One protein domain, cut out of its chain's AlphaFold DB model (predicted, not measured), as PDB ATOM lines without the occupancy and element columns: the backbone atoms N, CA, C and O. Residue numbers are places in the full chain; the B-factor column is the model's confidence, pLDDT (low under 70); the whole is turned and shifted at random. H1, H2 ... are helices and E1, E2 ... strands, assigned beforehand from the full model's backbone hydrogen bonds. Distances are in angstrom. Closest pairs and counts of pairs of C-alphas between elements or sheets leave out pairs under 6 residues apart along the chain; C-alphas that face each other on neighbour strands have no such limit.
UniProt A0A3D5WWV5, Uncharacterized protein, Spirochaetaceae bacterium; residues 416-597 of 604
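AT A GLANCE: This is residues 416 to 597 of the 604 residues of an uncharacterized protein of Spirochaetaceae bacterium (UniProt A0A3D5WWV5). A twisted sheet of six parallel strands curls like part of a barrel, with helices H1, H2, H3 and H5 over one face. H6 and H7 form a pair near the E6 end of the sheet, while H4 and the long stretch 512 to 523 lie away from it near the beginning of E4. The printed part has 182 residues, with seven named helices and six named strands in the order E1 H1 E2 H2 E3 H3 H4 E4 H5 E5 H6 E6 H7; the sheet order is E1 E2 E3 E4 E5 E6. The class is mixed, helices and strands, and the whole is compact, with a radius of gyration of the C-alphas of 16.7 A and spans of 46 by 35 by 32 A.

IN THESE COORDINATES: E1, residues 421 to 426, begins at C-alpha 421 (53.800, 42.072, 166.262). H1 is residues 430 to 438, E2 443 to 452 (20.8 A), H2 456 to 472 (24.9 A), E3 477 to 483 (19.6 A) and H3 491 to 501 (15.9 A). H4 is residues 507 to 511, E4 524 to 530 (19.8 A), H5 533 to 542, E5 547 to 551, H6 560 to 566 and E6 569 to 572. H7, residues 579 to 588, ends at C-alpha 588 (75.171, 48.181, 190.792).

HOW THE PARTS SIT: E1 and E6 are the edge strands. Across the neighbour strands E1 and E2, N 448 and O 423 are within hydrogen-bond range at 2.9 A, as are N 481 and O 449 across E2 and E3 at 2.8 A, N 527 and O 480 across E3 and E4 at 2.9 A, N 549 and O 528 across E4 and E5 at 2.7 A, and N 571 and O 550 across E5 and E6 at 2.9 A. E2 bends by 101 degrees at residue 446. Five strand-helix-strand units, parallel neighbour strands with helices between, run from E1 to E6, each with a right-handed crossover. H1, H2, H3 and H5 make two layers with the sheet, helices on one face. H1 touches H2, closest at the C-alphas of Arg 437 and Ala 465, 6.1 A, at a shallow tilt of 11 degrees, the same way. H2 touches H3, closest at Ala 466 and Phe 501, C-alphas 5.2 A apart. H5 runs along E5, at 5 degrees on the local plane, with a height over the sheet of 8.6 A. H6 touches H7, closest at the C-alphas of Ala 564 and Ile 588, 5.7 A; neither is on the sheet. H4 is only just not on the sheet, with 4 pairs of C-alphas within 10 A. In H1, H4, H6 and H7 every O i to N i+4 pair is within hydrogen-bond range; in H2 11 of 13, in H3 5 of 7 and in H5 4 of 6 are.

THE WHOLE: The C-alphas farthest apart, of Lys 471 and Asp 580, are 47.3 A apart. The printed part has no cut. The link from H4 to E4, residues 512 to 523, is long. The mean pLDDT of the printed part is 92.8, and residues 554 to 557 are under 70.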
ATOM      1  N   LEU A 416      62.353  44.388 168.522       94.81
ATOM      2  CA  LEU A 416      61.624  44.698 167.282       94.81
ATOM      3  C   LEU A 416      60.253  44.015 167.213       94.81
ATOM      4  O   LEU A 416      59.287  44.655 166.806       94.81
ATOM      5  N   PHE A 417      60.177  42.740 167.602       95.94
ATOM      6  CA  PHE A 417      58.951  41.948 167.541       95.94
ATOM      7  C   PHE A 417      58.610  41.299 168.876       95.94
ATOM      8  O   PHE A 417      59.469  40.634 169.452       95.94
ATOM      9  N   LYS A 418      57.341  41.362 169.279       94.25
ATOM     10  CA  LYS A 418      56.761  40.591 170.384       94.25
ATOM     11  C   LYS A 418      55.615  39.733 169.848       94.25
ATOM     12  O   LYS A 418      54.683  40.272 169.261       94.25
ATOM     13  N   GLU A 419      55.719  38.409 169.983       94.12
ATOM     14  CA  GLU A 419      54.720  37.432 169.501       94.12
ATOM     15  C   GLU A 419      54.198  37.695 168.070       94.12
ATOM     16  O   GLU A 419      53.017  37.561 167.766       94.12
ATOM     17  N   GLY A 420      55.099  38.098 167.166       95.06
ATOM     18  CA  GLY A 420      54.778  38.365 165.758       95.06
ATOM     19  C   GLY A 420      54.319  39.792 165.436       95.06
ATOM     20  O   GLY A 420      54.187  40.119 164.256       95.06
ATOM     21  N   PHE A 421      54.151  40.659 166.435       97.94
ATOM     22  CA  PHE A 421      53.800  42.072 166.262       97.94
ATOM     23  C   PHE A 421      55.016  42.974 166.406       97.94
ATOM     24  O   PHE A 421      55.883  42.719 167.237       97.94
ATOM     25  N   VAL A 422      55.089  44.041 165.609       98.31
ATOM     26  CA  VAL A 422      56.139  45.055 165.755       98.31
ATOM     27  C   VAL A 422      55.892  45.822 167.043       98.31
ATOM     28  O   VAL A 422      54.841  46.433 167.188       98.31
ATOM     29  N   SER A 423      56.859  45.790 167.954       97.31
ATOM     30  CA  SER A 423      56.790  46.420 169.276       97.31
ATOM     31  C   SER A 423      57.783  47.577 169.432       97.31
ATOM     32  O   SER A 423      57.624  48.428 170.297       97.31
ATOM     33  N   PHE A 424      58.791  47.669 168.566       97.69
ATOM     34  CA  PHE A 424      59.764  48.761 168.577       97.69
ATOM     35  C   PHE A 424      59.944  49.355 167.180       97.69
ATOM     36  O   PHE A 424      60.056  48.615 166.201       97.69
ATOM     37  N   ILE A 425      60.011  50.686 167.084       97.75
ATOM     38  CA  ILE A 425      60.261  51.389 165.822       97.75
ATOM     39  C   ILE A 425      61.305  52.493 166.008       97.75
ATOM     40  O   ILE A 425      61.127  53.432 166.785       97.75
ATOM     41  N   ASP A 426      62.376  52.417 165.214       97.56
ATOM     42  CA  ASP A 426      63.339  53.507 165.061       97.56
ATOM     43  C   ASP A 426      62.785  54.565 164.101       97.56
ATOM     44  O   ASP A 426      62.847  54.422 162.878       97.56
ATOM     45  N   THR A 427      62.216  55.629 164.656       97.25
ATOM     46  CA  THR A 427      61.550  56.681 163.884       97.25
ATOM     47  C   THR A 427      62.481  57.796 163.423       97.25
ATOM     48  O   THR A 427      62.050  58.675 162.681       97.25
ATOM     49  N   ARG A 428      63.776  57.731 163.767       95.31
ATOM     50  CA  ARG A 428      64.811  58.612 163.190       95.31
ATOM     51  C   ARG A 428      64.905  58.450 161.669       95.31
ATOM     52  O   ARG A 428      65.417  59.317 160.971       95.31
ATOM     53  N   ARG A 429      64.390  57.330 161.151       95.25
ATOM     54  CA  ARG A 429      64.181  57.058 159.728       95.25
ATOM     55  C   ARG A 429      62.738  57.413 159.339       95.25
ATOM     56  O   ARG A 429      61.820  56.706 159.768       95.25
ATOM     57  N   PRO A 430      62.496  58.471 158.539       93.75
ATOM     58  CA  PRO A 430      61.141  58.922 158.212       93.75
ATOM     59  C   PRO A 430      60.244  57.840 157.591       93.75
ATOM     60  O   PRO A 430      59.040  57.825 157.838       93.75
ATOM     61  N   GLU A 431      60.812  56.914 156.817       96.44
ATOM     62  CA  GLU A 431      60.087  55.813 156.178       96.44
ATOM     63  C   GLU A 431      59.420  54.862 157.182       96.44
ATOM     64  O   GLU A 431      58.376  54.283 156.879       96.44
ATOM     65  N   ASN A 432      59.970  54.740 158.392       97.19
ATOM     66  CA  ASN A 432      59.399  53.904 159.444       97.19
ATOM     67  C   ASN A 432      58.137  54.540 160.049       97.19
ATOM     68  O   ASN A 432      57.193  53.830 160.398       97.19
ATOM     69  N   ILE A 433      58.083  55.877 160.106       97.00
ATOM     70  CA  ILE A 433      56.891  56.632 160.526       97.00
ATOM     71  C   ILE A 433      55.759  56.413 159.519       97.00
ATOM     72  O   ILE A 433      54.614  56.154 159.894       97.00
ATOM     73  N   ASP A 434      56.077  56.491 158.227       95.75
ATOM     74  CA  ASP A 434      55.098  56.243 157.171       95.75
ATOM     75  C   ASP A 434      54.628  54.783 157.183       95.75
ATOM     76  O   ASP A 434      53.434  54.517 157.037       95.75
ATOM     77  N   TRP A 435      55.542  53.837 157.417       97.81
ATOM     78  CA  TRP A 435      55.220  52.416 157.505       97.81
ATOM     79  C   TRP A 435      54.253  52.106 158.652       97.81
ATOM     80  O   TRP A 435      53.228  51.474 158.400       97.81
ATOM     81  N   MET A 436      54.523  52.571 159.878       96.69
ATOM     82  CA  MET A 436      53.671  52.247 161.034       96.69
ATOM     83  C   MET A 436      52.254  52.797 160.870       96.69
ATOM     84  O   MET A 436      51.279  52.131 161.201       96.69
ATOM     85  N   ARG A 437      52.137  53.982 160.264       96.12
ATOM     86  CA  ARG A 437      50.861  54.638 159.966       96.12
ATOM     87  C   ARG A 437      50.048  53.894 158.903       96.12
ATOM     88  O   ARG A 437      48.829  53.978 158.893       96.12
ATOM     89  N   LEU A 438      50.723  53.208 157.980       96.94
ATOM     90  CA  LEU A 438      50.094  52.435 156.904       96.94
ATOM     91  C   LEU A 438      49.833  50.969 157.272       96.94
ATOM     92  O   LEU A 438      49.153  50.290 156.508       96.94
ATOM     93  N   ASN A 439      50.383  50.480 158.386       97.88
ATOM     94  CA  ASN A 439      50.254  49.088 158.826       97.88
ATOM     95  C   ASN A 439      49.846  48.999 160.315       97.88
ATOM     96  O   ASN A 439      50.531  48.318 161.088       97.88
ATOM     97  N   PRO A 440      48.773  49.686 160.756       97.62
ATOM     98  CA  PRO A 440      48.375  49.709 162.166       97.62
ATOM     99  C   PRO A 440      48.046  48.316 162.727       97.62
ATOM    100  O   PRO A 440      48.169  48.097 163.933       97.62
ATOM    101  N   GLU A 441      47.673  47.362 161.869       97.94
ATOM    102  CA  GLU A 441      47.366  45.969 162.201       97.94
ATOM    103  C   GLU A 441      48.595  45.088 162.458       97.94
ATOM    104  O   GLU A 441      48.457  43.960 162.922       97.94
ATOM    105  N   LYS A 442      49.803  45.579 162.156       98.31
ATOM    106  CA  LYS A 442      51.064  44.862 162.421       98.31
ATOM    107  C   LYS A 442      51.725  45.286 163.727       98.31
ATOM    108  O   LYS A 442      52.769  44.739 164.080       98.31
ATOM    109  N   LEU A 443      51.156  46.283 164.397       98.38
ATOM    110  CA  LEU A 443      51.700  46.859 165.615       98.38
ATOM    111  C   LEU A 443      51.280  46.055 166.842       98.38
ATOM    112  O   LEU A 443      50.235  45.397 166.856       98.38
ATOM    113  N   SER A 444      52.108  46.147 167.872       98.06
ATOM    114  CA  SER A 444      51.799  45.659 169.204       98.06
ATOM    115  C   SER A 444      50.886  46.637 169.957       98.06
ATOM    116  O   SER A 444      50.736  47.806 169.587       98.06
ATOM    117  N   ASN A 445      50.257  46.164 171.028       96.44
ATOM    118  CA  ASN A 445      49.530  47.004 171.983       96.44
ATOM    119  C   ASN A 445      50.440  47.737 172.986       96.44
ATOM    120  O   ASN A 445      49.937  48.567 173.737       96.44
ATOM    121  N   SER A 446      51.747  47.466 172.983       96.56
ATOM    122  CA  SER A 446      52.764  48.271 173.668       96.56
ATOM    123  C   SER A 446      53.921  48.555 172.709       96.56
ATOM    124  O   SER A 446      54.428  47.647 172.041       96.56
ATOM    125  N   MET A 447      54.264  49.834 172.563       97.44
ATOM    126  CA  MET A 447      55.130  50.353 171.509       97.44
ATOM    127  C   MET A 447      56.223  51.256 172.070       97.44
ATOM    128  O   MET A 447      55.941  52.324 172.608       97.44
ATOM    129  N   THR A 448      57.480  50.911 171.798       98.00
ATOM    130  CA  THR A 448      58.610  51.822 172.008       98.00
ATOM    131  C   THR A 448      58.966  52.550 170.705       98.00
ATOM    132  O   THR A 448      59.167  51.923 169.660       98.00
ATOM    133  N   LEU A 449      59.072  53.880 170.755       98.06
ATOM    134  CA  LEU A 449      59.454  54.730 169.622       98.06
ATOM    135  C   LEU A 449      60.773  55.445 169.921       98.06
ATOM    136  O   LEU A 449      60.851  56.196 170.887       98.06
ATOM    137  N   LEU A 450      61.790  55.268 169.075       98.12
ATOM    138  CA  LEU A 450      63.046  56.021 169.175       98.12
ATOM    139  C   LEU A 450      63.006  57.230 168.240       98.12
ATOM    140  O   LEU A 450      62.858  57.061 167.027       98.12
ATOM    141  N   VAL A 451      63.122  58.437 168.786       97.75
ATOM    142  CA  VAL A 451      62.872  59.706 168.085       97.75
ATOM    143  C   VAL A 451      64.082  60.627 168.217       97.75
ATOM    144  O   VAL A 451      64.548  60.886 169.322       97.75
ATOM    145  N   ASP A 452      64.556  61.191 167.104       96.50
ATOM    146  CA  ASP A 452      65.560  62.257 167.150       96.50
ATOM    147  C   ASP A 452      64.893  63.577 167.564       96.50
ATOM    148  O   ASP A 452      64.076  64.135 166.828       96.50
ATOM    149  N   SER A 453      65.221  64.070 168.758       95.50
ATOM    150  CA  SER A 453      64.670  65.329 169.276       95.50
ATOM    151  C   SER A 453      65.364  66.573 168.710       95.50
ATOM    152  O   SER A 453      64.871  67.697 168.875       95.50
ATOM    153  N   ASP A 454      66.484  66.389 168.007       95.19
ATOM    154  CA  ASP A 454      67.191  67.456 167.318       95.19
ATOM    155  C   ASP A 454      66.653  67.718 165.903       95.19
ATOM    156  O   ASP A 454      66.913  68.803 165.374       95.19
ATOM    157  N   ASP A 455      65.844  66.809 165.339       95.94
ATOM    158  CA  ASP A 455      65.227  66.921 164.010       95.94
ATOM    159  C   ASP A 455      63.759  67.421 164.075       95.94
ATOM    160  O   ASP A 455      62.829  66.670 164.404       95.94
ATOM    161  N   PRO A 456      63.484  68.690 163.705       94.06
ATOM    162  CA  PRO A 456      62.132  69.239 163.733       94.06
ATOM    163  C   PRO A 456      61.170  68.577 162.739       94.06
ATOM    164  O   PRO A 456      59.960  68.575 162.984       94.06
ATOM    165  N   GLU A 457      61.666  68.053 161.615       95.38
ATOM    166  CA  GLU A 457      60.834  67.403 160.603       95.38
ATOM    167  C   GLU A 457      60.305  66.067 161.130       95.38
ATOM    168  O   GLU A 457      59.097  65.809 161.041       95.38
ATOM    169  N   ILE A 458      61.177  65.262 161.745       95.94
ATOM    170  CA  ILE A 458      60.797  64.012 162.418       95.94
ATOM    171  C   ILE A 458      59.746  64.281 163.494       95.94
ATOM    172  O   ILE A 458      58.686  63.653 163.493       95.94
ATOM    173  N   LEU A 459      59.972  65.274 164.357       96.19
ATOM    174  CA  LEU A 459      59.035  65.617 165.430       96.19
ATOM    175  C   LEU A 459      57.642  66.007 164.908       96.19
ATOM    176  O   LEU A 459      56.626  65.612 165.485       96.19
ATOM    177  N   VAL A 460      57.561  66.770 163.812       95.62
ATOM    178  CA  VAL A 460      56.274  67.130 163.188       95.62
ATOM    179  C   VAL A 460      55.587  65.900 162.590       95.62
ATOM    180  O   VAL A 460      54.369  65.747 162.732       95.62
ATOM    181  N   ARG A 461      56.347  65.014 161.938       96.12
ATOM    182  CA  ARG A 461      55.823  63.768 161.360       96.12
ATOM    183  C   ARG A 461      55.287  62.831 162.442       96.12
ATOM    184  O   ARG A 461      54.188  62.311 162.268       96.12
ATOM    185  N   ILE A 462      55.990  62.690 163.567       96.56
ATOM    186  CA  ILE A 462      55.560  61.875 164.714       96.56
ATOM    187  C   ILE A 462      54.248  62.378 165.302       96.56
ATOM    188  O   ILE A 462      53.293  61.612 165.387       96.56
ATOM    189  N   VAL A 463      54.150  63.672 165.618       96.19
ATOM    190  CA  VAL A 463      52.915  64.256 166.175       96.19
ATOM    191  C   VAL A 463      51.725  64.068 165.224       96.19
ATOM    192  O   VAL A 463      50.589  63.880 165.662       96.19
ATOM    193  N   ARG A 464      51.963  64.101 163.906       95.00
ATOM    194  CA  ARG A 464      50.923  63.819 162.910       95.00
ATOM    195  C   ARG A 464      50.550  62.337 162.874       95.00
ATOM    196  O   ARG A 464      49.360  62.039 162.859       95.00
ATOM    197  N   ALA A 465      51.532  61.439 162.857       96.12
ATOM    198  CA  ALA A 465      51.304  59.996 162.851       96.12
ATOM    199  C   ALA A 465      50.557  59.536 164.108       96.12
ATOM    200  O   ALA A 465      49.648  58.722 164.004       96.12
ATOM    201  N   ALA A 466      50.854  60.131 165.264       95.88
ATOM    202  CA  ALA A 466      50.188  59.846 166.530       95.88
ATOM    203  C   ALA A 466      48.664  60.061 166.472       95.88
ATOM    204  O   ALA A 466      47.902  59.306 167.067       95.88
ATOM    205  N   ARG A 467      48.182  61.046 165.700       91.44
ATOM    206  CA  ARG A 467      46.735  61.269 165.504       91.44
ATOM    207  C   ARG A 467      46.065  60.148 164.716       91.44
ATOM    208  O   ARG A 467      44.951  59.762 165.057       91.44
ATOM    209  N   ASP A 468      46.730  59.656 163.675       93.19
ATOM    210  CA  ASP A 468      46.235  58.528 162.883       93.19
ATOM    211  C   ASP A 468      46.266  57.250 163.741       93.19
ATOM    212  O   ASP A 468      45.262  56.550 163.846       93.19
ATOM    213  N   LEU A 469      47.366  57.019 164.465       96.06
ATOM    214  CA  LEU A 469      47.511  55.878 165.367       96.06
ATOM    215  C   LEU A 469      46.488  55.887 166.503       96.06
ATOM    216  O   LEU A 469      45.899  54.850 166.756       96.06
ATOM    217  N   ARG A 470      46.186  57.026 167.136       94.81
ATOM    218  CA  ARG A 470      45.119  57.103 168.155       94.81
ATOM    219  C   ARG A 470      43.736  56.755 167.610       94.81
ATOM    220  O   ARG A 470      42.879  56.304 168.354       94.81
ATOM    221  N   LYS A 471      43.480  56.992 166.324       95.06
ATOM    222  CA  LYS A 471      42.191  56.656 165.709       95.06
ATOM    223  C   LYS A 471      42.050  55.151 165.469       95.06
ATOM    224  O   LYS A 471      40.941  54.615 165.571       95.06
ATOM    225  N   ASP A 472      43.150  54.505 165.101       96.50
ATOM    226  CA  ASP A 472      43.178  53.099 164.701       96.50
ATOM    227  C   ASP A 472      43.515  52.166 165.881       96.50
ATOM    228  O   ASP A 472      43.001  51.050 165.940       96.50
ATOM    229  N   ASN A 473      44.323  52.650 166.828       97.75
ATOM    230  CA  ASN A 473      44.850  51.964 168.011       97.75
ATOM    231  C   ASN A 473      44.848  52.879 169.268       97.75
ATOM    232  O   ASN A 473      45.918  53.200 169.802       97.75
ATOM    233  N   PRO A 474      43.678  53.366 169.729       96.81
ATOM    234  CA  PRO A 474      43.580  54.264 170.887       96.81
ATOM    235  C   PRO A 474      44.087  53.661 172.202       96.81
ATOM    236  O   PRO A 474      44.453  54.424 173.095       96.81
ATOM    237  N   PHE A 475      44.125  52.328 172.325       96.75
ATOM    238  CA  PHE A 475      44.524  51.625 173.548       96.75
ATOM    239  C   PHE A 475      45.952  51.075 173.503       96.75
ATOM    240  O   PHE A 475      46.321  50.214 174.299       96.75
ATOM    241  N   THR A 476      46.784  51.539 172.571       97.00
ATOM    242  CA  THR A 476      48.217  51.227 172.607       97.00
ATOM    243  C   THR A 476      48.906  52.020 173.724       97.00
ATOM    244  O   THR A 476      48.655  53.215 173.897       97.00
ATOM    245  N   LEU A 477      49.789  51.345 174.457       96.62
ATOM    246  CA  LEU A 477      50.721  51.924 175.421       96.62
ATOM    247  C   LEU A 477      51.992  52.359 174.681       96.62
ATOM    248  O   LEU A 477      52.502  51.612 173.848       96.62
ATOM    249  N   TYR A 478      52.504  53.555 174.957       97.00
ATOM    250  CA  TYR A 478      53.647  54.132 174.253       97.00
ATOM    251  C   TYR A 478      54.787  54.481 175.212       97.00
ATOM    252  O   TYR A 478      54.578  55.145 176.223       97.00
ATOM    253  N   GLN A 479      56.008  54.099 174.848       97.19
ATOM    254  CA  GLN A 479      57.245  54.576 175.464       97.19
ATOM    255  C   GLN A 479      58.040  55.340 174.401       97.19
ATOM    256  O   GLN A 479      58.580  54.760 173.456       97.19
ATOM    257  N   VAL A 480      58.072  56.665 174.503       97.56
ATOM    258  CA  VAL A 480      58.710  57.535 173.510       97.56
ATOM    259  C   VAL A 480      60.085  57.953 174.011       97.56
ATOM    260  O   VAL A 480      60.210  58.754 174.932       97.56
ATOM    261  N   VAL A 481      61.125  57.428 173.370       98.00
ATOM    262  CA  VAL A 481      62.527  57.700 173.687       98.00
ATOM    263  C   VAL A 481      63.049  58.813 172.785       98.00
ATOM    264  O   VAL A 481      63.311  58.606 171.600       98.00
ATOM    265  N   LEU A 482      63.209  60.006 173.350       97.75
ATOM    266  CA  LEU A 482      63.815  61.163 172.703       97.75
ATOM    267  C   LEU A 482      65.341  61.080 172.812       97.75
ATOM    268  O   LEU A 482      65.882  61.001 173.911       97.75
ATOM    269  N   THR A 483      66.056  61.150 171.691       96.94
ATOM    270  CA  THR A 483      67.524  61.201 171.684       96.94
ATOM    271  C   THR A 483      68.035  62.605 171.398       96.94
ATOM    272  O   THR A 483      67.520  63.273 170.498       96.94
ATOM    273  N   SER A 484      69.071  63.038 172.117       95.19
ATOM    274  CA  SER A 484      69.918  64.181 171.746       95.19
ATOM    275  C   SER A 484      71.291  64.047 172.396       95.19
ATOM    276  O   SER A 484      71.430  63.597 173.531       95.19
ATOM    277  N   GLU A 485      72.323  64.495 171.687       94.25
ATOM    278  CA  GLU A 485      73.689  64.582 172.220       94.25
ATOM    279  C   GLU A 485      74.086  66.015 172.599       94.25
ATOM    280  O   GLU A 485      75.165  66.250 173.155       94.25
ATOM    281  N   THR A 486      73.227  66.992 172.289       94.50
ATOM    282  CA  THR A 486      73.566  68.419 172.369       94.50
ATOM    283  C   THR A 486      72.751  69.188 173.398       94.50
ATOM    284  O   THR A 486      73.267  70.152 173.972       94.50
ATOM    285  N   ARG A 487      71.502  68.787 173.658       94.62
ATOM    286  CA  ARG A 487      70.597  69.493 174.570       94.62
ATOM    287  C   ARG A 487      69.576  68.558 175.206       94.62
ATOM    288  O   ARG A 487      69.258  67.512 174.659       94.62
ATOM    289  N   ILE A 488      69.045  68.978 176.346       96.75
ATOM    290  CA  ILE A 488      67.895  68.338 176.980       96.75
ATOM    291  C   ILE A 488      66.642  68.805 176.212       96.75
ATOM    292  O   ILE A 488      66.530  70.012 175.944       96.75
ATOM    293  N   PRO A 489      65.738  67.902 175.788       95.56
ATOM    294  CA  PRO A 489      64.443  68.284 175.231       95.56
ATOM    295  C   PRO A 489      63.703  69.255 176.157       95.56
ATOM    296  O   PRO A 489      63.730  69.100 177.370       95.56
ATOM    297  N   SER A 490      63.060  70.281 175.600       94.88
ATOM    298  CA  SER A 490      62.294  71.212 176.432       94.88
ATOM    299  C   SER A 490      60.964  70.601 176.864       94.88
ATOM    300  O   SER A 490      60.327  69.910 176.071       94.88
ATOM    301  N   GLU A 491      60.488  70.973 178.049       94.56
ATOM    302  CA  GLU A 491      59.195  70.540 178.604       94.56
ATOM    303  C   GLU A 491      58.039  70.700 177.602       94.56
ATOM    304  O   GLU A 491      57.294  69.773 177.300       94.56
ATOM    305  N   LYS A 492      57.972  71.855 176.927       94.88
ATOM    306  CA  LYS A 492      56.967  72.116 175.882       94.88
ATOM    307  C   LYS A 492      57.026  71.128 174.708       94.88
ATOM    308  O   LYS A 492      56.012  70.887 174.049       94.88
ATOM    309  N   LEU A 493      58.214  70.639 174.350       94.88
ATOM    310  CA  LEU A 493      58.354  69.626 173.307       94.88
ATOM    311  C   LEU A 493      57.862  68.268 173.811       94.88
ATOM    312  O   LEU A 493      57.116  67.613 173.082       94.88
ATOM    313  N   VAL A 494      58.273  67.883 175.020       95.56
ATOM    314  CA  VAL A 494      57.884  66.630 175.677       95.56
ATOM    315  C   VAL A 494      56.362  66.557 175.793       95.56
ATOM    316  O   VAL A 494      55.756  65.643 175.234       95.56
ATOM    317  N   GLU A 495      55.736  67.589 176.363       95.38
ATOM    318  CA  GLU A 495      54.281  67.721 176.478       95.38
ATOM    319  C   GLU A 495      53.601  67.600 175.106       95.38
ATOM    320  O   GLU A 495      52.696  66.790 174.913       95.38
ATOM    321  N   ARG A 496      54.085  68.328 174.088       95.81
ATOM    322  CA  ARG A 496      53.499  68.276 172.737       95.81
ATOM    323  C   ARG A 496      53.508  66.868 172.140       95.81
ATOM    324  O   ARG A 496      52.589  66.533 171.392       95.81
ATOM    325  N   VAL A 497      54.569  66.093 172.367       95.88
ATOM    326  CA  VAL A 497      54.670  64.718 171.859       95.88
ATOM    327  C   VAL A 497      53.774  63.790 172.672       95.88
ATOM    328  O   VAL A 497      52.994  63.058 172.067       95.88
ATOM    329  N   ARG A 498      53.807  63.880 174.005       95.56
ATOM    330  CA  ARG A 498      52.966  63.086 174.910       95.56
ATOM    331  C   ARG A 498      51.476  63.236 174.590       95.56
ATOM    332  O   ARG A 498      50.811  62.258 174.254       95.56
ATOM    333  N   GLU A 499      50.975  64.472 174.539       95.50
ATOM    334  CA  GLU A 499      49.567  64.781 174.228       95.50
ATOM    335  C   GLU A 499      49.139  64.326 172.817       95.50
ATOM    336  O   GLU A 499      47.947  64.202 172.495       95.50
ATOM    337  N   ALA A 500      50.102  64.087 171.921       95.94
ATOM    338  CA  ALA A 500      49.817  63.584 170.587       95.94
ATOM    339  C   ALA A 500      49.428  62.098 170.581       95.94
ATOM    340  O   ALA A 500      48.685  61.711 169.674       95.94
ATOM    341  N   PHE A 501      49.885  61.313 171.563       95.38
ATOM    342  CA  PHE A 501      49.598  59.880 171.721       95.38
ATOM    343  C   PHE A 501      48.593  59.582 172.836       95.38
ATOM    344  O   PHE A 501      47.856  58.605 172.721       95.38
ATOM    345  N   LEU A 502      48.504  60.448 173.845       94.12
ATOM    346  CA  LEU A 502      47.638  60.261 175.004       94.12
ATOM    347  C   LEU A 502      46.150  60.154 174.634       94.12
ATOM    348  O   LEU A 502      45.605  60.944 173.848       94.12
ATOM    349  N   HIS A 503      45.493  59.185 175.255       94.12
ATOM    350  CA  HIS A 503      44.058  59.005 175.355       94.12
ATOM    351  C   HIS A 503      43.683  59.047 176.850       94.12
ATOM    352  O   HIS A 503      43.847  58.051 177.546       94.12
ATOM    353  N   PRO A 504      43.182  60.186 177.365       91.06
ATOM    354  CA  PRO A 504      42.994  60.389 178.809       91.06
ATOM    355  C   PRO A 504      42.053  59.394 179.504       91.06
ATOM    356  O   PRO A 504      42.114  59.227 180.715       91.06
ATOM    357  N   GLU A 505      41.171  58.743 178.746       91.69
ATOM    358  CA  GLU A 505      40.201  57.759 179.246       91.69
ATOM    359  C   GLU A 505      40.756  56.321 179.229       91.69
ATOM    360  O   GLU A 505      40.036  55.356 179.482       91.69
ATOM    361  N   HIS A 506      42.042  56.149 178.917       94.81
ATOM    362  CA  HIS A 506      42.693  54.848 178.904       94.81
ATOM    363  C   HIS A 506      42.721  54.217 180.304       94.81
ATOM    364  O   HIS A 506      43.178  54.838 181.261       94.81
ATOM    365  N   TYR A 507      42.339  52.941 180.428       95.12
ATOM    366  CA  TYR A 507      42.288  52.256 181.727       95.12
ATOM    367  C   TYR A 507      43.616  52.312 182.499       95.12
ATOM    368  O   TYR A 507      43.621  52.656 183.672       95.12
ATOM    369  N   TYR A 508      44.744  52.022 181.839       94.56
ATOM    370  CA  TYR A 508      46.078  52.088 182.461       94.56
ATOM    371  C   TYR A 508      46.485  53.511 182.881       94.56
ATOM    372  O   TYR A 508      47.285  53.663 183.791       94.56
ATOM    373  N   GLU A 509      45.940  54.555 182.246       94.44
ATOM    374  CA  GLU A 509      46.167  55.939 182.688       94.44
ATOM    375  C   GLU A 509      45.420  56.183 184.003       94.44
ATOM    376  O   GLU A 509      45.998  56.587 185.007       94.44
ATOM    377  N   LEU A 510      44.129  55.853 184.013       94.94
ATOM    378  CA  LEU A 510      43.245  56.068 185.154       94.94
ATOM    379  C   LEU A 510      43.609  55.192 186.356       94.94
ATOM    380  O   LEU A 510      43.505  55.637 187.493       94.94
ATOM    381  N   ALA A 511      44.057  53.958 186.121       94.31
ATOM    382  CA  ALA A 511      44.480  53.042 187.176       94.31
ATOM    383  C   ALA A 511      45.677  53.571 187.978       94.31
ATOM    384  O   ALA A 511      45.809  53.211 189.142       94.31
ATOM    385  N   ASN A 512      46.495  54.445 187.384       93.62
ATOM    386  CA  ASN A 512      47.698  55.002 187.999       93.62
ATOM    387  C   ASN A 512      47.540  56.486 188.386       93.62
ATOM    388  O   ASN A 512      48.528  57.155 188.673       93.62
ATOM    389  N   SER A 513      46.313  57.025 188.426       91.75
ATOM    390  CA  SER A 513      46.074  58.467 188.619       91.75
ATOM    391  C   SER A 513      46.557  59.032 189.958       91.75
ATOM    392  O   SER A 513      46.750  60.237 190.077       91.75
ATOM    393  N   PHE A 514      46.682  58.178 190.976       93.88
ATOM    394  CA  PHE A 514      47.153  58.563 192.308       93.88
ATOM    395  C   PHE A 514      48.656  58.351 192.501       93.88
ATOM    396  O   PHE A 514      49.156  58.590 193.597       93.88
ATOM    397  N   SER A 515      49.359  57.881 191.469       92.00
ATOM    398  CA  SER A 515      50.802  57.704 191.546       92.00
ATOM    399  C   SER A 515      51.478  59.047 191.850       92.00
ATOM    400  O   SER A 515      51.136  60.047 191.208       92.00
ATOM    401  N   PRO A 516      52.439  59.090 192.791       89.19
ATOM    402  CA  PRO A 516      53.237  60.284 193.050       89.19
ATOM    403  C   PRO A 516      54.320  60.521 191.980       89.19
ATOM    404  O   PRO A 516      55.096  61.470 192.100       89.19
ATOM    405  N   ASP A 517      54.383  59.681 190.940       89.88
ATOM    406  CA  ASP A 517      55.327  59.805 189.831       89.88
ATOM    407  C   ASP A 517      55.266  61.211 189.184       89.88
ATOM    408  O   ASP A 517      54.185  61.677 188.794       89.88
ATOM    409  N   PRO A 518      56.412  61.905 189.030       88.06
ATOM    410  CA  PRO A 518      56.459  63.242 188.434       88.06
ATOM    411  C   PRO A 518      55.904  63.311 187.004       88.06
ATOM    412  O   PRO A 518      55.354  64.333 186.578       88.06
ATOM    413  N   GLN A 519      56.031  62.224 186.248       90.50
ATOM    414  CA  GLN A 519      55.447  62.063 184.933       90.50
ATOM    415  C   GLN A 519      54.059  61.429 185.077       90.50
ATOM    416  O   GLN A 519      53.853  60.228 184.957       90.50
ATOM    417  N   THR A 520      53.056  62.282 185.239       83.75
ATOM    418  CA  THR A 520      51.674  61.874 185.543       83.75
ATOM    419  C   THR A 520      50.984  60.991 184.494       83.75
ATOM    420  O   THR A 520      49.918  60.451 184.777       83.75
ATOM    421  N   SER A 521      51.557  60.831 183.294       90.81
ATOM    422  CA  SER A 521      50.999  59.949 182.266       90.81
ATOM    423  C   SER A 521      51.660  58.581 182.272       90.81
ATOM    424  O   SER A 521      52.883  58.472 182.232       90.81
ATOM    425  N   TYR A 522      50.840  57.537 182.245       92.69
ATOM    426  CA  TYR A 522      51.241  56.133 182.240       92.69
ATOM    427  C   TYR A 522      50.966  55.449 180.901       92.69
ATOM    428  O   TYR A 522      51.712  54.553 180.502       92.69
ATOM    429  N   GLN A 523      49.938  55.876 180.161       93.94
ATOM    430  CA  GLN A 523      49.705  55.364 178.811       93.94
ATOM    431  C   GLN A 523      50.829  55.785 177.857       93.94
ATOM    432  O   GLN A 523      51.226  55.000 176.997       93.94
ATOM    433  N   THR A 524      51.323  57.022 177.976       95.06
ATOM    434  CA  THR A 524      52.421  57.543 177.153       95.06
ATOM    435  C   THR A 524      53.558  58.028 178.040       95.06
ATOM    436  O   THR A 524      53.528  59.160 178.525       95.06
ATOM    437  N   ARG A 525      54.589  57.195 178.202       94.88
ATOM    438  CA  ARG A 525      55.810  57.564 178.922       94.88
ATOM    439  C   ARG A 525      56.837  58.219 178.013       94.88
ATOM    440  O   ARG A 525      57.015  57.815 176.861       94.88
ATOM    441  N   MET A 526      57.543  59.203 178.553       96.75
ATOM    442  CA  MET A 526      58.577  59.966 177.864       96.75
ATOM    443  C   MET A 526      59.941  59.681 178.486       96.75
ATOM    444  O   MET A 526      60.113  59.792 179.698       96.75
ATOM    445  N   PHE A 527      60.913  59.360 177.637       96.69
ATOM    446  CA  PHE A 527      62.289  59.078 178.026       96.69
ATOM    447  C   PHE A 527      63.251  59.990 177.272       96.69
ATOM    448  O   PHE A 527      63.016  60.330 176.110       96.69
ATOM    449  N   PHE A 528      64.375  60.324 177.897       97.19
ATOM    450  CA  PHE A 528      65.486  61.026 177.274       97.19
ATOM    451  C   PHE A 528      66.744  60.165 177.283       97.19
ATOM    452  O   PHE A 528      67.312  59.900 178.336       97.19
ATOM    453  N   ALA A 529      67.208  59.763 176.103       96.44
ATOM    454  CA  ALA A 529      68.406  58.951 175.943       96.44
ATOM    455  C   ALA A 529      69.572  59.756 175.361       96.44
ATOM    456  O   ALA A 529      69.441  60.436 174.340       96.44
ATOM    457  N   THR A 530      70.745  59.640 175.987       95.31
ATOM    458  CA  THR A 530      71.961  60.320 175.527       95.31
ATOM    459  C   THR A 530      73.224  59.537 175.871       95.31
ATOM    460  O   THR A 530      73.310  58.876 176.908       95.31
ATOM    461  N   LYS A 531      74.244  59.633 175.011       93.00
ATOM    462  CA  LYS A 531      75.602  59.129 175.291       93.00
ATOM    463  C   LYS A 531      76.433  60.132 176.089       93.00
ATOM    464  O   LYS A 531      77.523  59.809 176.572       93.00
ATOM    465  N   ASN A 532      75.959  61.368 176.205       92.69
ATOM    466  CA  ASN A 532      76.633  62.431 176.923       92.69
ATOM    467  C   ASN A 532      76.283  62.391 178.419       92.69
ATOM    468  O   ASN A 532      75.273  62.939 178.849       92.69
ATOM    469  N   PHE A 533      77.167  61.815 179.235       90.56
ATOM    470  CA  PHE A 533      76.988  61.731 180.693       90.56
ATOM    471  C   PHE A 533      76.737  63.083 181.367       90.56
ATOM    472  O   PHE A 533      75.921  63.172 182.274       90.56
ATOM    473  N   ALA A 534      77.404  64.153 180.926       90.56
ATOM    474  CA  ALA A 534      77.187  65.481 181.502       90.56
ATOM    475  C   ALA A 534      75.799  66.044 181.158       90.56
ATOM    476  O   ALA A 534      75.278  66.900 181.869       90.56
ATOM    477  N   LEU A 535      75.208  65.597 180.049       93.25
ATOM    478  CA  LEU A 535      73.842  65.933 179.678       93.25
ATOM    479  C   LEU A 535      72.837  65.077 180.454       93.25
ATOM    480  O   LEU A 535      71.905  65.640 181.011       93.25
ATOM    481  N   ALA A 536      73.079  63.768 180.564       92.56
ATOM    482  CA  ALA A 536      72.242  62.855 181.342       92.56
ATOM    483  C   ALA A 536      72.164  63.260 182.821       92.56
ATOM    484  O   ALA A 536      71.079  63.403 183.364       92.56
ATOM    485  N   TYR A 537      73.304  63.531 183.466       91.19
ATOM    486  CA  TYR A 537      73.306  63.927 184.877       91.19
ATOM    487  C   TYR A 537      72.593  65.255 185.129       91.19
ATOM    488  O   TYR A 537      71.976  65.408 186.171       91.19
ATOM    489  N   ARG A 538      72.638  66.196 184.176       93.06
ATOM    490  CA  ARG A 538      71.824  67.416 184.273       93.06
ATOM    491  C   ARG A 538      70.340  67.129 184.069       93.06
ATOM    492  O   ARG A 538      69.527  67.723 184.755       93.06
ATOM    493  N   ALA A 539      69.984  66.228 183.156       93.19
ATOM    494  CA  ALA A 539      68.589  65.866 182.915       93.19
ATOM    495  C   ALA A 539      67.934  65.197 184.132       93.19
ATOM    496  O   ALA A 539      66.803  65.540 184.447       93.19
ATOM    497  N   LEU A 540      68.663  64.354 184.871       90.62
ATOM    498  CA  LEU A 540      68.180  63.773 186.134       90.62
ATOM    499  C   LEU A 540      67.811  64.831 187.189       90.62
ATOM    500  O   LEU A 540      66.960  64.581 188.033       90.62
ATOM    501  N   GLU A 541      68.446  66.004 187.148       87.94
ATOM    502  CA  GLU A 541      68.169  67.110 188.072       87.94
ATOM    503  C   GLU A 541      67.110  68.084 187.518       87.94
ATOM    504  O   GLU A 541      66.299  68.614 188.275       87.94
ATOM    505  N   GLU A 542      67.133  68.357 186.209       89.25
ATOM    506  CA  GLU A 542      66.387  69.460 185.583       89.25
ATOM    507  C   GLU A 542      65.104  69.029 184.844       89.25
ATOM    508  O   GLU A 542      64.276  69.891 184.551       89.25
ATOM    509  N   ALA A 543      64.931  67.744 184.508       87.50
ATOM    510  CA  ALA A 543      63.882  67.269 183.601       87.50
ATOM    511  C   ALA A 543      63.005  66.171 184.216       87.50
ATOM    512  O   ALA A 543      63.062  65.013 183.821       87.50
ATOM    513  N   GLN A 544      62.169  66.553 185.180       83.44
ATOM    514  CA  GLN A 544      61.267  65.629 185.884       83.44
ATOM    515  C   GLN A 544      60.077  65.156 185.030       83.44
ATOM    516  O   GLN A 544      59.394  64.205 185.386       83.44
ATOM    517  N   ASP A 545      59.824  65.793 183.889       87.06
ATOM    518  CA  ASP A 545      58.780  65.409 182.941       87.06
ATOM    519  C   ASP A 545      59.196  64.247 182.020       87.06
ATOM    520  O   ASP A 545      58.399  63.812 181.183       87.06
ATOM    521  N   MET A 546      60.423  63.726 182.168       92.56
ATOM    522  CA  MET A 546      60.969  62.589 181.424       92.56
ATOM    523  C   MET A 546      61.971  61.752 182.218       92.56
ATOM    524  O   MET A 546      62.796  62.262 182.962       92.56
ATOM    525  N   GLU A 547      61.961  60.448 181.966       93.56
ATOM    526  CA  GLU A 547      62.936  59.528 182.545       93.56
ATOM    527  C   GLU A 547      64.261  59.601 181.789       93.56
ATOM    528  O   GLU A 547      64.302  59.501 180.557       93.56
ATOM    529  N   THR A 548      65.375  59.749 182.503       94.44
ATOM    530  CA  THR A 548      66.691  59.851 181.860       94.44
ATOM    531  C   THR A 548      67.337  58.481 181.679       94.44
ATOM    532  O   THR A 548      67.484  57.703 182.619       94.44
ATOM    533  N   MET A 549      67.809  58.229 180.460       95.00
ATOM    534  CA  MET A 549      68.506  57.020 180.048       95.00
ATOM    535  C   MET A 549      69.951  57.332 179.645       95.00
ATOM    536  O   MET A 549      70.226  58.059 178.682       95.00
ATOM    537  N   VAL A 550      70.903  56.728 180.346       94.19
ATOM    538  CA  VAL A 550      72.326  56.790 180.015       94.19
ATOM    539  C   VAL A 550      72.660  55.697 179.008       94.19
ATOM    540  O   VAL A 550      72.542  54.509 179.298       94.19
ATOM    541  N   VAL A 551      73.138  56.091 177.830       93.25
ATOM    542  CA  VAL A 551      73.557  55.149 176.788       93.25
ATOM    543  C   VAL A 551      75.049  54.855 176.913       93.25
ATOM    544  O   VAL A 551      75.899  55.726 176.699       93.25
ATOM    545  N   LEU A 552      75.391  53.601 177.204       89.44
ATOM    546  CA  LEU A 552      76.778  53.168 177.318       89.44
ATOM    547  C   LEU A 552      77.363  52.773 175.963       89.44
ATOM    548  O   LEU A 552      76.881  51.875 175.280       89.44
ATOM    549  N   ASN A 553      78.488  53.397 175.610       76.88
ATOM    550  CA  ASN A 553      79.287  53.000 174.453       76.88
ATOM    551  C   ASN A 553      80.354  51.972 174.849       76.88
ATOM    552  O   ASN A 553      81.058  52.161 175.844       76.88
ATOM    553  N   ALA A 554      80.617  50.994 173.979       69.25
ATOM    554  CA  ALA A 554      81.666  49.979 174.157       69.25
ATOM    555  C   ALA A 554      83.071  50.542 174.471       69.25
ATOM    556  O   ALA A 554      83.895  49.876 175.094       69.25
ATOM    557  N   LYS A 555      83.365  51.776 174.034       65.94
ATOM    558  CA  LYS A 555      84.680  52.429 174.179       65.94
ATOM    559  C   LYS A 555      84.717  53.574 175.202       65.94
ATOM    560  O   LYS A 555      85.800  54.078 175.484       65.94
ATOM    561  N   GLY A 556      83.572  54.017 175.727       64.81
ATOM    562  CA  GLY A 556      83.490  55.151 176.660       64.81
ATOM    563  C   GLY A 556      83.693  54.712 178.109       64.81
ATOM    564  O   GLY A 556      83.288  53.614 178.467       64.81
ATOM    565  N   GLY A 557      84.346  55.519 178.947       69.00
ATOM    566  CA  GLY A 557      84.352  55.295 180.400       69.00
ATOM    567  C   GLY A 557      83.095  55.883 181.046       69.00
ATOM    568  O   GLY A 557      82.627  56.923 180.589       69.00
ATOM    569  N   TYR A 558      82.577  55.239 182.092       80.00
ATOM    570  CA  TYR A 558      81.528  55.783 182.959       80.00
ATOM    571  C   TYR A 558      82.032  55.857 184.404       80.00
ATOM    572  O   TYR A 558      83.012  55.201 184.756       80.00
ATOM    573  N   ASN A 559      81.402  56.695 185.228       85.12
ATOM    574  CA  ASN A 559      81.700  56.762 186.657       85.12
ATOM    575  C   ASN A 559      80.730  55.832 187.397       85.12
ATOM    576  O   ASN A 559      79.555  56.166 187.521       85.12
ATOM    577  N   ALA A 560      81.224  54.676 187.843       84.88
ATOM    578  CA  ALA A 560      80.432  53.658 188.531       84.88
ATOM    579  C   ALA A 560      79.823  54.170 189.845       84.88
ATOM    580  O   ALA A 560      78.648  53.928 190.094       84.88
ATOM    581  N   GLU A 561      80.577  54.943 190.635       86.56
ATOM    582  CA  GLU A 561      80.080  55.537 191.886       86.56
ATOM    583  C   GLU A 561      78.897  56.467 191.612       86.56
ATOM    584  O   GLU A 561      77.880  56.397 192.291       86.56
ATOM    585  N   ARG A 562      78.993  57.284 190.558       87.44
ATOM    586  CA  ARG A 562      77.922  58.219 190.197       87.44
ATOM    587  C   ARG A 562      76.697  57.528 189.595       87.44
ATOM    588  O   ARG A 562      75.588  58.012 189.783       87.44
ATOM    589  N   LEU A 563      76.879  56.416 188.879       87.88
ATOM    590  CA  LEU A 563      75.751  55.585 188.441       87.88
ATOM    591  C   LEU A 563      75.066  54.899 189.625       87.88
ATOM    592  O   LEU A 563      73.847  54.832 189.628       87.88
ATOM    593  N   ALA A 564      75.825  54.422 190.612       87.75
ATOM    594  CA  ALA A 564      75.266  53.812 191.816       87.75
ATOM    595  C   ALA A 564      74.548  54.828 192.719       87.75
ATOM    596  O   ALA A 564      73.612  54.465 193.416       87.75
ATOM    597  N   GLU A 565      74.981  56.090 192.707       88.56
ATOM    598  CA  GLU A 565      74.334  57.173 193.453       88.56
ATOM    599  C   GLU A 565      73.020  57.629 192.806       88.56
ATOM    600  O   GLU A 565      72.048  57.877 193.508       88.56
ATOM    601  N   LEU A 566      72.998  57.769 191.476       87.56
ATOM    602  CA  LEU A 566      71.863  58.358 190.757       87.56
ATOM    603  C   LEU A 566      70.886  57.332 190.175       87.56
ATOM    604  O   LEU A 566      69.783  57.719 189.810       87.56
ATOM    605  N   LEU A 567      71.321  56.079 190.013       88.56
ATOM    606  CA  LEU A 567      70.565  54.955 189.445       88.56
ATOM    607  C   LEU A 567      69.686  55.323 188.229       88.56
ATOM    608  O   LEU A 567      68.502  55.018 188.230       88.56
ATOM    609  N   PRO A 568      70.201  55.983 187.170       92.06
ATOM    610  CA  PRO A 568      69.395  56.225 185.976       92.06
ATOM    611  C   PRO A 568      69.068  54.921 185.240       92.06
ATOM    612  O   PRO A 568      69.760  53.916 185.387       92.06
ATOM    613  N   TYR A 569      68.117  54.963 184.307       93.56
ATOM    614  CA  TYR A 569      68.026  53.899 183.310       93.56
ATOM    615  C   TYR A 569      69.341  53.801 182.530       93.56
ATOM    616  O   TYR A 569      69.895  54.808 182.080       93.56
ATOM    617  N   VAL A 570      69.843  52.586 182.327       93.81
ATOM    618  CA  VAL A 570      71.082  52.344 181.585       93.81
ATOM    619  C   VAL A 570      70.780  51.504 180.363       93.81
ATOM    620  O   VAL A 570      70.357  50.356 180.464       93.81
ATOM    621  N   VAL A 571      71.073  52.061 179.191       93.81
ATOM    622  CA  VAL A 571      70.997  51.338 177.925       93.81
ATOM    623  C   VAL A 571      72.374  50.821 177.560       93.81
ATOM    624  O   VAL A 571      73.348  51.578 177.521       93.81
ATOM    625  N   PHE A 572      72.459  49.535 177.242       91.19
ATOM    626  CA  PHE A 572      73.709  48.911 176.836       91.19
ATOM    627  C   PHE A 572      73.501  47.898 175.715       91.19
ATOM    628  O   PHE A 572      72.446  47.285 175.575       91.19
ATOM    629  N   ASP A 573      74.551  47.700 174.928       89.69
ATOM    630  CA  ASP A 573      74.639  46.619 173.953       89.69
ATOM    631  C   ASP A 573      75.478  45.486 174.550       89.69
ATOM    632  O   ASP A 573      76.689  45.612 174.765       89.69
ATOM    633  N   LYS A 574      74.816  44.363 174.819       86.00
ATOM    634  CA  LYS A 574      75.419  43.181 175.440       86.00
ATOM    635  C   LYS A 574      76.544  42.562 174.609       86.00
ATOM    636  O   LYS A 574      77.421  41.917 175.178       86.00
ATOM    637  N   GLN A 575      76.531  42.723 173.284       84.88
ATOM    638  CA  GLN A 575      77.542  42.129 172.405       84.88
ATOM    639  C   GLN A 575      78.839  42.934 172.389       84.88
ATOM    640  O   GLN A 575      79.915  42.372 172.178       84.88
ATOM    641  N   THR A 576      78.748  44.246 172.616       85.00
ATOM    642  CA  THR A 576      79.897  45.148 172.526       85.00
ATOM    643  C   THR A 576      80.420  45.609 173.885       85.00
ATOM    644  O   THR A 576      81.577  46.033 173.969       85.00
ATOM    645  N   LEU A 577      79.631  45.491 174.960       86.06
ATOM    646  CA  LEU A 577      80.067  45.834 176.312       86.06
ATOM    647  C   LEU A 577      81.002  44.748 176.901       86.06
ATOM    648  O   LEU A 577      80.619  43.579 176.972       86.06
ATOM    649  N   PRO A 578      82.217  45.106 177.365       88.19
ATOM    650  CA  PRO A 578      83.112  44.174 178.052       88.19
ATOM    651  C   PRO A 578      82.465  43.494 179.272       88.19
ATOM    652  O   PRO A 578      81.723  44.125 180.023       88.19
ATOM    653  N   PHE A 579      82.772  42.209 179.488       87.06
ATOM    654  CA  PHE A 579      82.151  41.388 180.538       87.06
ATOM    655  C   PHE A 579      82.354  41.940 181.955       87.06
ATOM    656  O   PHE A 579      81.431  41.915 182.759       87.06
ATOM    657  N   ASP A 580      83.547  42.448 182.260       88.25
ATOM    658  CA  ASP A 580      83.878  43.083 183.538       88.25
ATOM    659  C   ASP A 580      82.969  44.280 183.833       88.25
ATOM    660  O   ASP A 580      82.462  44.417 184.943       88.25
ATOM    661  N   ARG A 581      82.680  45.092 182.812       87.44
ATOM    662  CA  ARG A 581      81.764  46.231 182.934       87.44
ATOM    663  C   ARG A 581      80.311  45.813 183.036       87.44
ATOM    664  O   ARG A 581      79.564  46.438 183.777       87.44
ATOM    665  N   LEU A 582      79.901  44.791 182.288       87.88
ATOM    666  CA  LEU A 582      78.551  44.248 182.406       87.88
ATOM    667  C   LEU A 582      78.322  43.682 183.813       87.88
ATOM    668  O   LEU A 582      77.278  43.923 184.406       87.88
ATOM    669  N   TYR A 583      79.309  42.975 184.362       89.88
ATOM    670  CA  TYR A 583      79.257  42.458 185.725       89.88
ATOM    671  C   TYR A 583      79.177  43.583 186.766       89.88
ATOM    672  O   TYR A 583      78.400  43.480 187.713       89.88
ATOM    673  N   GLU A 584      79.937  44.666 186.582       91.25
ATOM    674  CA  GLU A 584      79.856  45.863 187.427       91.25
ATOM    675  C   GLU A 584      78.454  46.492 187.382       91.25
ATOM    676  O   GLU A 584      77.872  46.722 188.437       91.25
ATOM    677  N   LEU A 585      77.855  46.665 186.197       90.38
ATOM    678  CA  LEU A 585      76.481  47.176 186.067       90.38
ATOM    679  C   LEU A 585      75.453  46.266 186.737       90.38
ATOM    680  O   LEU A 585      74.630  46.747 187.502       90.38
ATOM    681  N   ILE A 586      75.517  44.957 186.488       91.31
ATOM    682  CA  ILE A 586      74.615  43.987 187.128       91.31
ATOM    683  C   ILE A 586      74.763  44.041 188.653       91.31
ATOM    684  O   ILE A 586      73.785  43.858 189.366       91.31
ATOM    685  N   SER A 587      75.971  44.310 189.156       91.69
ATOM    686  CA  SER A 587      76.210  44.459 190.593       91.69
ATOM    687  C   SER A 587      75.641  45.770 191.146       91.69
ATOM    688  O   SER A 587      75.111  45.763 192.250       91.69
ATOM    689  N   ILE A 588      75.739  46.878 190.400       92.25
ATOM    690  CA  ILE A 588      75.171  48.181 190.792       92.25
ATOM    691  C   ILE A 588      73.638  48.124 190.813       92.25
ATOM    692  O   ILE A 588      73.024  48.627 191.744       92.25
ATOM    693  N   TYR A 589      73.030  47.485 189.813       92.44
ATOM    694  CA  TYR A 589      71.576  47.401 189.629       92.44
ATOM    695  C   TYR A 589      71.002  46.058 190.100       92.44
ATOM    696  O   TYR A 589      69.989  45.601 189.575       92.44
ATOM    697  N   ALA A 590      71.650  45.389 191.058       89.88
ATOM    698  CA  ALA A 590      71.224  44.066 191.518       89.88
ATOM    699  C   ALA A 590      69.787  44.074 192.069       89.88
ATOM    700  O   ALA A 590      69.030  43.139 191.805       89.88
ATOM    701  N   ASP A 591      69.421  45.153 192.764       84.12
ATOM    702  CA  ASP A 591      68.087  45.357 193.336       84.12
ATOM    703  C   ASP A 591      67.102  45.985 192.325       84.12
ATOM    704  O   ASP A 591      65.891  45.846 192.471       84.12
ATOM    705  N   PHE A 592      67.611  46.581 191.236       87.50
ATOM    706  CA  PHE A 592      66.821  47.274 190.204       87.50
ATOM    707  C   PHE A 592      67.144  46.785 188.780       87.50
ATOM    708  O   PHE A 592      67.493  47.576 187.895       87.50
ATOM    709  N   PRO A 593      67.033  45.473 188.496       88.12
ATOM    710  CA  PRO A 593      67.452  44.913 187.213       88.12
ATOM    711  C   PRO A 593      66.628  45.436 186.028       88.12
ATOM    712  O   PRO A 593      67.111  45.421 184.898       88.12
ATOM    713  N   HIS A 594      65.406  45.918 186.268       86.25
ATOM    714  CA  HIS A 594      64.521  46.477 185.245       86.25
ATOM    715  C   HIS A 594      65.030  47.813 184.667       86.25
ATOM    716  O   HIS A 594      64.652  48.181 183.557       86.25
ATOM    717  N   MET A 595      65.925  48.514 185.374       90.88
ATOM    718  CA  MET A 595      66.539  49.757 184.892       90.88
ATOM    719  C   MET A 595      67.688  49.510 183.902       90.88
ATOM    720  O   MET A 595      68.135  50.433 183.214       90.88
ATOM    721  N   LEU A 596      68.162  48.264 183.796       92.44
ATOM    722  CA  LEU A 596      69.148  47.840 182.807       92.44
ATOM    723  C   LEU A 596      68.450  47.385 181.523       92.44
ATOM    724  O   LEU A 596      67.842  46.317 181.462       92.44
ATOM    725  N   ILE A 597      68.601  48.165 180.457       93.06
ATOM    726  CA  ILE A 597      67.898  47.949 179.194       93.06
ATOM    727  C   ILE A 597      68.883  47.494 178.118       93.06
ATOM    728  O   ILE A 597      69.764  48.238 177.677       93.06
TER     729      ILE A 597